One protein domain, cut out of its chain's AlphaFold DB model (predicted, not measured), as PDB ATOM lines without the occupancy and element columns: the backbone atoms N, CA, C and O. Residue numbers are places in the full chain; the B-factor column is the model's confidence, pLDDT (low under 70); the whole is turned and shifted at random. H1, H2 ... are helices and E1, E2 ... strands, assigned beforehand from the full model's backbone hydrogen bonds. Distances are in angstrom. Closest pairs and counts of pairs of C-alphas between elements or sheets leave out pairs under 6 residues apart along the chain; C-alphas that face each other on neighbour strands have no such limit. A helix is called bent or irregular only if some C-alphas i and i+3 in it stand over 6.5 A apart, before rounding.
ATOM      1  N   ALA A   3     192.652 116.774  97.553       80.94
ATOM      2  CA  ALA A   3     191.303 117.313  97.487       80.94
ATOM      3  C   ALA A   3     191.252 118.459  96.479       80.94
ATOM      4  O   ALA A   3     192.146 119.305  96.426       80.94
ATOM      5  N   LYS A   4     190.177 118.500  95.691       87.94
ATOM      6  CA  LYS A   4     189.842 119.661  94.867       87.94
ATOM      7  C   LYS A   4     189.057 120.641  95.726       87.94
ATOM      8  O   LYS A   4     188.033 120.264  96.292       87.94
ATOM      9  N   ARG A   5     189.529 121.880  95.825       89.31
ATOM     10  CA  ARG A   5     188.802 122.982  96.463       89.31
ATOM     11  C   ARG A   5     188.607 124.107  95.464       89.31
ATOM     12  O   ARG A   5     189.542 124.474  94.759       89.31
ATOM     13  N   THR A   6     187.399 124.642  95.426       94.31
ATOM     14  CA  THR A   6     187.079 125.823  94.631       94.31
ATOM     15  C   THR A   6     187.379 127.064  95.457       94.31
ATOM     16  O   THR A   6     186.934 127.156  96.598       94.31
ATOM     17  N   ILE A   7     188.138 127.991  94.884       95.81
ATOM     18  CA  ILE A   7     188.434 129.304  95.454       95.81
ATOM     19  C   ILE A   7     187.986 130.363  94.453       95.81
ATOM     20  O   ILE A   7     188.158 130.202  93.246       95.81
ATOM     21  N   TYR A   8     187.422 131.442  94.970       97.62
ATOM     22  CA  TYR A   8     186.936 132.579  94.204       97.62
ATOM     23  C   TYR A   8     187.923 133.730  94.373       97.62
ATOM     24  O   TYR A   8     188.134 134.209  95.490       97.62
ATOM     25  N   LEU A   9     188.566 134.143  93.286       97.38
ATOM     26  CA  LEU A   9     189.563 135.204  93.273       97.38
ATOM     27  C   LEU A   9     188.932 136.497  92.763       97.38
ATOM     28  O   LEU A   9     188.441 136.555  91.640       97.38
ATOM     29  N   VAL A  10     188.975 137.542  93.580       97.88
ATOM     30  CA  VAL A  10     188.654 138.904  93.160       97.88
ATOM     31  C   VAL A  10     189.892 139.499  92.507       97.88
ATOM     32  O   VAL A  10     190.943 139.602  93.148       97.88
ATOM     33  N   THR A  11     189.752 139.890  91.247       96.69
ATOM     34  CA  THR A  11     190.820 140.454  90.421       96.69
ATOM     35  C   THR A  11     190.397 141.833  89.949       96.69
ATOM     36  O   THR A  11     189.255 142.017  89.532       96.69
ATOM     37  N   ASP A  12     191.295 142.801  90.063       94.19
ATOM     38  CA  ASP A  12     191.093 144.143  89.534       94.19
ATOM     39  C   ASP A  12     191.561 144.230  88.094       94.19
ATOM     40  O   ASP A  12     192.654 143.766  87.775       94.19
ATOM     41  N   TYR A  13     190.759 144.903  87.285       92.62
ATOM     42  CA  TYR A  13     190.990 145.167  85.878       92.62
ATOM     43  C   TYR A  13     191.085 146.672  85.649       92.62
ATOM     44  O   TYR A  13     190.384 147.467  86.287       92.62
ATOM     45  N   GLY A  14     191.959 147.067  84.737       90.56
ATOM     46  CA  GLY A  14     192.137 148.449  84.319       90.56
ATOM     47  C   GLY A  14     193.194 148.557  83.235       90.56
ATOM     48  O   GLY A  14     193.753 147.543  82.818       90.56
ATOM     49  N   GLY A  15     193.450 149.782  82.794       85.94
ATOM     50  CA  GLY A  15     194.360 150.069  81.687       85.94
ATOM     51  C   GLY A  15     193.668 150.091  80.331       85.94
ATOM     52  O   GLY A  15     192.586 149.534  80.127       85.94
ATOM     53  N   GLU A  16     194.294 150.786  79.394       82.94
ATOM     54  CA  GLU A  16     193.971 150.730  77.977       82.94
ATOM     55  C   GLU A  16     194.589 149.476  77.347       82.94
ATOM     56  O   GLU A  16     195.330 148.732  77.973       82.94
ATOM     57  N   TYR A  17     194.293 149.195  76.078       77.88
ATOM     58  CA  TYR A  17     194.733 147.956  75.421       77.88
ATOM     59  C   TYR A  17     196.249 147.679  75.535       77.88
ATOM     60  O   TYR A  17     196.660 146.521  75.570       77.88
ATOM     61  N   GLU A  18     197.073 148.730  75.581       79.88
ATOM     62  CA  GLU A  18     198.538 148.631  75.623       79.88
ATOM     63  C   GLU A  18     199.112 148.471  77.046       79.88
ATOM     64  O   GLU A  18     200.211 147.936  77.191       79.88
ATOM     65  N   ASP A  19     198.376 148.877  78.085       80.38
ATOM     66  CA  ASP A  19     198.760 148.799  79.505       80.38
ATOM     67  C   ASP A  19     197.724 148.072  80.383       80.38
ATOM     68  O   ASP A  19     197.787 148.132  81.614       80.38
ATOM     69  N   ALA A  20     196.818 147.324  79.748       87.50
ATOM     70  CA  ALA A  20     195.790 146.538  80.407       87.50
ATOM     71  C   ALA A  20     196.417 145.589  81.427       87.50
ATOM     72  O   ALA A  20     197.350 144.834  81.130       87.50
ATOM     73  N   TYR A  21     195.874 145.612  82.637       90.81
ATOM     74  CA  TYR A  21     196.377 144.822  83.742       90.81
ATOM     75  C   TYR A  21     195.268 144.026  84.422       90.81
ATOM     76  O   TYR A  21     194.099 144.410  84.446       90.81
ATOM     77  N   GLU A  22     195.694 142.934  85.052       93.00
ATOM     78  CA  GLU A  22     194.878 142.112  85.937       93.00
ATOM     79  C   GLU A  22     195.642 141.916  87.251       93.00
ATOM     80  O   GLU A  22     196.704 141.287  87.271       93.00
ATOM     81  N   TYR A  23     195.132 142.457  88.359       91.25
ATOM     82  CA  TYR A  23     195.780 142.343  89.668       91.25
ATOM     83  C   TYR A  23     194.919 141.567  90.667       91.25
ATOM     84  O   TYR A  23     193.847 142.037  91.056       91.25
ATOM     85  N   PRO A  24     195.388 140.398  91.147       93.25
ATOM     86  CA  PRO A  24     194.727 139.674  92.223       93.25
ATOM     87  C   PRO A  24     194.642 140.539  93.482       93.25
ATOM     88  O   PRO A  24     195.662 140.954  94.031       93.25
ATOM     89  N   TYR A  25     193.427 140.780  93.966       92.88
ATOM     90  CA  TYR A  25     193.196 141.564  95.173       92.88
ATOM     91  C   TYR A  25     192.993 140.671  96.398       92.88
ATOM     92  O   TYR A  25     193.637 140.862  97.432       92.88
ATOM     93  N   MET A  26     192.072 139.706  96.306       96.25
ATOM     94  CA  MET A  26     191.681 138.880  97.448       96.25
ATOM     95  C   MET A  26     191.052 137.560  97.008       96.25
ATOM     96  O   MET A  26     190.355 137.505  96.002       96.25
ATOM     97  N   ALA A  27     191.267 136.501  97.788       96.31
ATOM     98  CA  ALA A  27     190.696 135.181  97.550       96.31
ATOM     99  C   ALA A  27     189.682 134.808  98.641       96.31
ATOM    100  O   ALA A  27     189.871 135.140  99.810       96.31
ATOM    101  N   PHE A  28     188.637 134.079  98.253       96.56
ATOM    102  CA  PHE A  28     187.548 133.641  99.121       96.56
ATOM    103  C   PHE A  28     187.234 132.161  98.902       96.56
ATOM    104  O   PHE A  28     187.328 131.642  97.792       96.56
ATOM    105  N   ASP A  29     186.791 131.485  99.954       95.19
ATOM    106  CA  ASP A  29     186.232 130.130  99.894       95.19
ATOM    107  C   ASP A  29     184.728 130.116  99.547       95.19
ATOM    108  O   ASP A  29     184.144 129.055  99.335       95.19
ATOM    109  N   ASN A  30     184.105 131.296  99.456       95.94
ATOM    110  CA  ASN A  30     182.680 131.482  99.208       95.94
ATOM    111  C   ASN A  30     182.420 132.504  98.089       95.94
ATOM    112  O   ASN A  30     182.830 133.662  98.180       95.94
ATOM    113  N   GLU A  31     181.639 132.093  97.089       97.06
ATOM    114  CA  GLU A  31     181.295 132.895  95.912       97.06
ATOM    115  C   GLU A  31     180.555 134.183  96.275       97.06
ATOM    116  O   GLU A  31     180.853 135.256  95.751       97.06
ATOM    117  N   ARG A  32     179.595 134.107  97.207       97.81
ATOM    118  CA  ARG A  32     178.802 135.282  97.595       97.81
ATOM    119  C   ARG A  32     179.682 136.361  98.222       97.81
ATOM    120  O   ARG A  32     179.535 137.534  97.899       97.81
ATOM    121  N   ALA A  33     180.613 135.960  99.087       97.88
ATOM    122  CA  ALA A  33     181.545 136.887  99.722       97.88
ATOM    123  C   ALA A  33     182.502 137.523  98.701       97.88
ATOM    124  O   ALA A  33     182.756 138.724  98.780       97.88
ATOM    125  N   ALA A  34     182.974 136.745  97.719       98.00
ATOM    126  CA  ALA A  34     183.793 137.261  96.627       98.00
ATOM    127  C   ALA A  34     183.040 138.308  95.792       98.00
ATOM    128  O   ALA A  34     183.565 139.394  95.563       98.00
ATOM    129  N   ASN A  35     181.789 138.027  95.416       98.06
ATOM    130  CA  ASN A  35     180.959 138.964  94.655       98.06
ATOM    131  C   ASN A  35     180.660 140.245  95.443       98.06
ATOM    132  O   ASN A  35     180.852 141.349  94.935       98.06
ATOM    133  N   GLU A  36     180.274 140.128  96.718       98.12
ATOM    134  CA  GLU A  36     180.080 141.297  97.584       98.12
ATOM    135  C   GLU A  36     181.361 142.138  97.712       98.12
ATOM    136  O   GLU A  36     181.295 143.370  97.788       98.12
ATOM    137  N   CYS A  37     182.529 141.489  97.751       97.38
ATOM    138  CA  CYS A  37     183.821 142.161  97.773       97.38
ATOM    139  C   CYS A  37     184.091 142.905  96.459       97.38
ATOM    140  O   CYS A  37     184.383 144.102  96.507       97.38
ATOM    141  N   ALA A  38     183.936 142.236  95.315       97.06
ATOM    142  CA  ALA A  38     184.128 142.814  93.988       97.06
ATOM    143  C   ALA A  38     183.218 144.034  93.758       97.06
ATOM    144  O   ALA A  38     183.685 145.093  93.330       97.06
ATOM    145  N   GLU A  39     181.942 143.949  94.150       96.38
ATOM    146  CA  GLU A  39     181.006 145.071  94.055       96.38
ATOM    147  C   GLU A  39     181.417 146.265  94.920       96.38
ATOM    148  O   GLU A  39     181.409 147.411  94.460       96.38
ATOM    149  N   LYS A  40     181.742 146.022  96.197       94.19
ATOM    150  CA  LYS A  40     182.151 147.086  97.127       94.19
ATOM    151  C   LYS A  40     183.443 147.742  96.655       94.19
ATOM    152  O   LYS A  40     183.549 148.966  96.705       94.19
ATOM    153  N   ARG A  41     184.391 146.940  96.166       92.19
ATOM    154  CA  ARG A  41     185.668 147.400  95.621       92.19
ATOM    155  C   ARG A  41     185.470 148.269  94.383       92.19
ATOM    156  O   ARG A  41     185.955 149.398  94.370       92.19
ATOM    157  N   THR A  42     184.654 147.811  93.434       92.44
ATOM    158  CA  THR A  42     184.302 148.571  92.227       92.44
ATOM    159  C   THR A  42     183.639 149.898  92.573       92.44
ATOM    160  O   THR A  42     184.050 150.942  92.073       92.44
ATOM    161  N   LYS A  43     182.649 149.897  93.474       91.31
ATOM    162  CA  LYS A  43     181.969 151.128  93.912       91.31
ATOM    163  C   LYS A  43     182.946 152.102  94.575       91.31
ATOM    164  O   LYS A  43     182.910 153.292  94.270       91.31
ATOM    165  N   LEU A  44     183.822 151.616  95.454       87.44
ATOM    166  CA  LEU A  44     184.790 152.447  96.172       87.44
ATOM    167  C   LEU A  44     185.804 153.089  95.222       87.44
ATOM    168  O   LEU A  44     186.004 154.299  95.280       87.44
ATOM    169  N   LEU A  45     186.390 152.301  94.320       86.75
ATOM    170  CA  LEU A  45     187.367 152.820  93.371       86.75
ATOM    171  C   LEU A  45     186.688 153.740  92.354       86.75
ATOM    172  O   LEU A  45     187.177 154.840  92.133       86.75
ATOM    173  N   LYS A  46     185.502 153.408  91.825       84.81
ATOM    174  CA  LYS A  46     184.793 154.297  90.887       84.81
ATOM    175  C   LYS A  46     184.347 155.622  91.506       84.81
ATOM    176  O   LYS A  46     184.468 156.646  90.842       84.81
ATOM    177  N   SER A  47     183.864 155.621  92.748       80.62
ATOM    178  CA  SER A  47     183.263 156.814  93.365       80.62
ATOM    179  C   SER A  47     184.259 157.843  93.903       80.62
ATOM    180  O   SER A  47     183.917 159.022  93.951       80.62
ATOM    181  N   ASP A  48     185.468 157.435  94.299       69.75
ATOM    182  CA  ASP A  48     186.402 158.322  94.997       69.75
ATOM    183  C   ASP A  48     187.812 158.254  94.397       69.75
ATOM    184  O   ASP A  48     188.690 157.529  94.870       69.75
ATOM    185  N   ALA A  49     188.037 159.052  93.348       65.88
ATOM    186  CA  ALA A  49     189.337 159.176  92.688       65.88
ATOM    187  C   ALA A  49     190.459 159.647  93.636       65.88
ATOM    188  O   ALA A  49     191.623 159.361  93.378       65.88
ATOM    189  N   SER A  50     190.124 160.314  94.749       66.25
ATOM    190  CA  SER A  50     191.107 160.791  95.733       66.25
ATOM    191  C   SER A  50     191.636 159.687  96.654       66.25
ATOM    192  O   SER A  50     192.715 159.823  97.225       66.25
ATOM    193  N   LYS A  51     190.899 158.574  96.776       63.97
ATOM    194  CA  LYS A  51     191.316 157.371  97.512       63.97
ATOM    195  C   LYS A  51     191.935 156.305  96.622       63.97
ATOM    196  O   LYS A  51     192.367 155.271  97.134       63.97
ATOM    197  N   ARG A  52     191.970 156.529  95.308       69.12
ATOM    198  CA  ARG A  52     192.648 155.625  94.386       69.12
ATOM    199  C   ARG A  52     194.151 155.743  94.615       69.12
ATOM    200  O   ARG A  52     194.689 156.849  94.574       69.12
ATOM    201  N   PRO A  53     194.850 154.626  94.841       69.00
ATOM    202  CA  PRO A  53     196.294 154.628  94.688       69.00
ATOM    203  C   PRO A  53     196.664 155.105  93.271       69.00
ATOM    204  O   PRO A  53     195.919 154.853  92.326       69.00
ATOM    205  N   TYR A  54     197.814 155.771  93.119       68.00
ATOM    206  CA  TYR A  54     198.275 156.377  91.852       68.00
ATOM    207  C   TYR A  54     198.316 155.390  90.660       68.00
ATOM    208  O   TYR A  54     198.340 155.790  89.511       68.00
ATOM    209  N   TYR A  55     198.310 154.087  90.912       69.06
ATOM    210  CA  TYR A  55     198.348 153.032  89.897       69.06
ATOM    211  C   TYR A  55     196.956 152.479  89.521       69.06
ATOM    212  O   TYR A  55     196.873 151.398  88.960       69.06
ATOM    213  N   TYR A  56     195.872 153.183  89.869       76.00
ATOM    214  CA  TYR A  56     194.483 152.802  89.554       76.00
ATOM    215  C   TYR A  56     193.697 153.945  88.877       76.00
ATOM    216  O   TYR A  56     192.479 154.063  89.054       76.00
ATOM    217  N   TYR A  57     194.359 154.857  88.157       78.38
ATOM    218  CA  TYR A  57     193.651 155.964  87.482       78.38
ATOM    219  C   TYR A  57     192.717 155.474  86.375       78.38
ATOM    220  O   TYR A  57     191.614 155.993  86.215       78.38
ATOM    221  N   ASP A  58     193.164 154.436  85.696       86.12
ATOM    222  CA  ASP A  58     192.595 153.670  84.593       86.12
ATOM    223  C   ASP A  58     191.855 152.403  85.058       86.12
ATOM    224  O   ASP A  58     191.524 151.539  84.251       86.12
ATOM    225  N   TYR A  59     191.572 152.285  86.358       89.88
ATOM    226  CA  TYR A  59     190.776 151.188  86.898       89.88
ATOM    227  C   TYR A  59     189.395 151.108  86.232       89.88
ATOM    228  O   TYR A  59     188.636 152.086  86.249       89.88
ATOM    229  N   ASP A  60     189.037 149.916  85.753       91.00
ATOM    230  CA  ASP A  60     187.741 149.638  85.139       91.00
ATOM    231  C   ASP A  60     186.808 148.860  86.072       91.00
ATOM    232  O   ASP A  60     185.705 149.320  86.365       91.00
ATOM    233  N   SER A  61     187.203 147.702  86.590       93.19
ATOM    234  CA  SER A  61     186.294 146.862  87.382       93.19
ATOM    235  C   SER A  61     187.040 145.898  88.297       93.19
ATOM    236  O   SER A  61     188.248 145.709  88.195       93.19
ATOM    237  N   SER A  62     186.319 145.298  89.243       95.56
ATOM    238  CA  SER A  62     186.779 144.097  89.931       95.56
ATOM    239  C   SER A  62     185.832 142.969  89.575       95.56
ATOM    240  O   SER A  62     184.617 143.121  89.718       95.56
ATOM    241  N   GLU A  63     186.382 141.831  89.177       96.88
ATOM    242  CA  GLU A  63     185.605 140.653  88.799       96.88
ATOM    243  C   GLU A  63     186.020 139.435  89.620       96.88
ATOM    244  O   GLU A  63     187.104 139.388  90.208       96.88
ATOM    245  N   VAL A  64     185.122 138.454  89.690       97.81
ATOM    246  CA  VAL A  64     185.356 137.192  90.392       97.81
ATOM    247  C   VAL A  64     185.683 136.117  89.368       97.81
ATOM    248  O   VAL A  64     184.862 135.798  88.512       97.81
ATOM    249  N   SER A  65     186.857 135.509  89.497       96.50
ATOM    250  CA  SER A  65     187.243 134.321  88.743       96.50
ATOM    251  C   SER A  65     187.298 133.095  89.652       96.50
ATOM    252  O   SER A  65     187.592 133.174  90.847       96.50
ATOM    253  N   THR A  66     186.987 131.930  89.089       96.38
ATOM    254  CA  THR A  66     186.957 130.667  89.831       96.38
ATOM    255  C   THR A  66     188.222 129.872  89.549       96.38
ATOM    256  O   THR A  66     188.508 129.524  88.405       96.38
ATOM    257  N   ILE A  67     188.959 129.525  90.603       93.94
ATOM    258  CA  ILE A  67     190.185 128.730  90.525       93.94
ATOM    259  C   ILE A  67     189.972 127.416  91.275       93.94
ATOM    260  O   ILE A  67     189.474 127.383  92.401       93.94
ATOM    261  N   THR A  68     190.374 126.305  90.657       93.44
ATOM    262  CA  THR A  68     190.391 124.995  91.321       93.44
ATOM    263  C   THR A  68     191.776 124.734  91.896       93.44
ATOM    264  O   THR A  68     192.740 124.562  91.150       93.44
ATOM    265  N   LEU A  69     191.876 124.659  93.221       88.38
ATOM    266  CA  LEU A  69     193.096 124.269  93.916       88.38
ATOM    267  C   LEU A  69     193.111 122.766  94.187       88.38
ATOM    268  O   LEU A  69     192.126 122.185  94.647       88.38
ATOM    269  N   LEU A  70     194.264 122.150  93.941       89.00
ATOM    270  CA  LEU A  70     194.576 120.805  94.406       89.00
ATOM    271  C   LEU A  70     195.336 120.923  95.724       89.00
ATOM    272  O   LEU A  70     196.514 121.270  95.729       89.00
ATOM    273  N   VAL A  71     194.653 120.653  96.830       84.94
ATOM    274  CA  VAL A  71     195.229 120.721  98.175       84.94
ATOM    275  C   VAL A  71     195.546 119.308  98.638       84.94
ATOM    276  O   VAL A  71     194.700 118.417  98.540       84.94
ATOM    277  N   ASP A  72     196.754 119.083  99.143       82.44
ATOM    278  CA  ASP A  72     197.079 117.817  99.793       82.44
ATOM    279  C   ASP A  72     196.271 117.701 101.090       82.44
ATOM    280  O   ASP A  72     196.393 118.531 101.994       82.44
ATOM    281  N   GLU A  73     195.419 116.677 101.191       78.50
ATOM    282  CA  GLU A  73     194.774 116.394 102.467       78.50
ATOM    283  C   GLU A  73     195.795 115.779 103.421       78.50
ATOM    284  O   GLU A  73     196.505 114.837 103.041       78.50
TER     285      GLU A  73
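AT A GLANCE: This is residues 3 to 73 of the 128 residues of an uncharacterized protein of Collinsella aerofaciens (UniProt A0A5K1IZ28). A long, strongly twisted antiparallel sheet of three strands has one helix, H1, running lengthwise over one face. The two longest strands, E1 and E3, pair as a long ribbon whose end at residues 3 to 6 and 68 to 72 reaches beyond the helix, while the shorter E2 runs beside residues 8 to 14 of E1. The printed part has 71 residues, with three named strands and one named helix in the order E1, E2, H1, E3 along the chain; across the sheet the order is E2, E1, E3, with neighbours antiparallel, and the class is mixed, helices and strands. The whole is loose, with a radius of gyration of the C-alphas of 13.8 A, and elongated, with spans of 44 by 26 by 15 A.

IN THESE COORDINATES: E1 is residues 3 to 14, and it measures 33.8 A from the C-alpha of Ala 3 at (191.303, 117.313, 97.487) to that of Gly 14 at (192.137, 148.449, 84.319). After a short link of 6 residues comes E2, residues 21 to 28, from Tyr 21 to Phe 28, 21.0 A long. A tight link of 2 residues leads to H1, residues 31 to 47, whose C-alphas run 24.1 A from Glu 31 at (181.295, 132.895, 95.912) to Ser 47. After a long link of 11 residues comes E3, residues 59 to 72, the longest strand with 14 residues; it is 36.3 A long and ends with the C-alpha of Asp 72 at (197.079, 117.817, 99.793).

HOW THE PARTS SIT: E1 is the inner strand of the sheet, and E2 and E3 are its edge strands. E1 and E2 form a hairpin, antiparallel with 139 degrees between their N-to-C directions. The C-alphas of residues 11 and 24 face each other at 4.4 A, and N 8 and O 28 are within hydrogen-bond range at 2.8 A, as are N 23 and O 12 at 2.9 A. E1 and E3 are antiparallel with 162 degrees between their N-to-C directions. Their pairing takes in N 3 and O 71, 2.8 A apart, and N 13 and O 61, also 2.8 A apart, both within hydrogen-bond range. The sheet's C-alphas lie up to 6.6 A off the best plane through them. H1 is on the sheet at a height of 8.2 A and lies over E1 and E3. It runs along the strands, at 10 degrees to E1 on the local plane. The closest C-alphas of H1 and E3 are those of Ala 38 and Ser 62, 5.0 A apart; those of H1 and E1 are Tyr 8 and Glu 31, 5.9 A apart. For H1 and E2 they are Phe 28 and Ala 34, 5.8 A apart. E2, H1 and E3 make a split strand-helix-strand unit, two strands that run the same way with E1 between them in the sheet, and its crossover is right-handed. With H1 on one face, the sheet and helix make two layers. H1 is not bent, and each of its O i to N i+4 pairs is within hydrogen-bond range.

THE WHOLE: The two C-alphas farthest apart are those of Ser 50 and Glu 73, 45.1 A apart, whereas the first and last printed C-alphas, Ala 3 and Glu 73, are 6.1 A apart. The printed part runs from residue 3 to residue 73 without a cut. Its one long link is from H1 to E3. Mean pLDDT of the printed part is 88.6, and the 8 residues under 70 are 48 to 55, within that link.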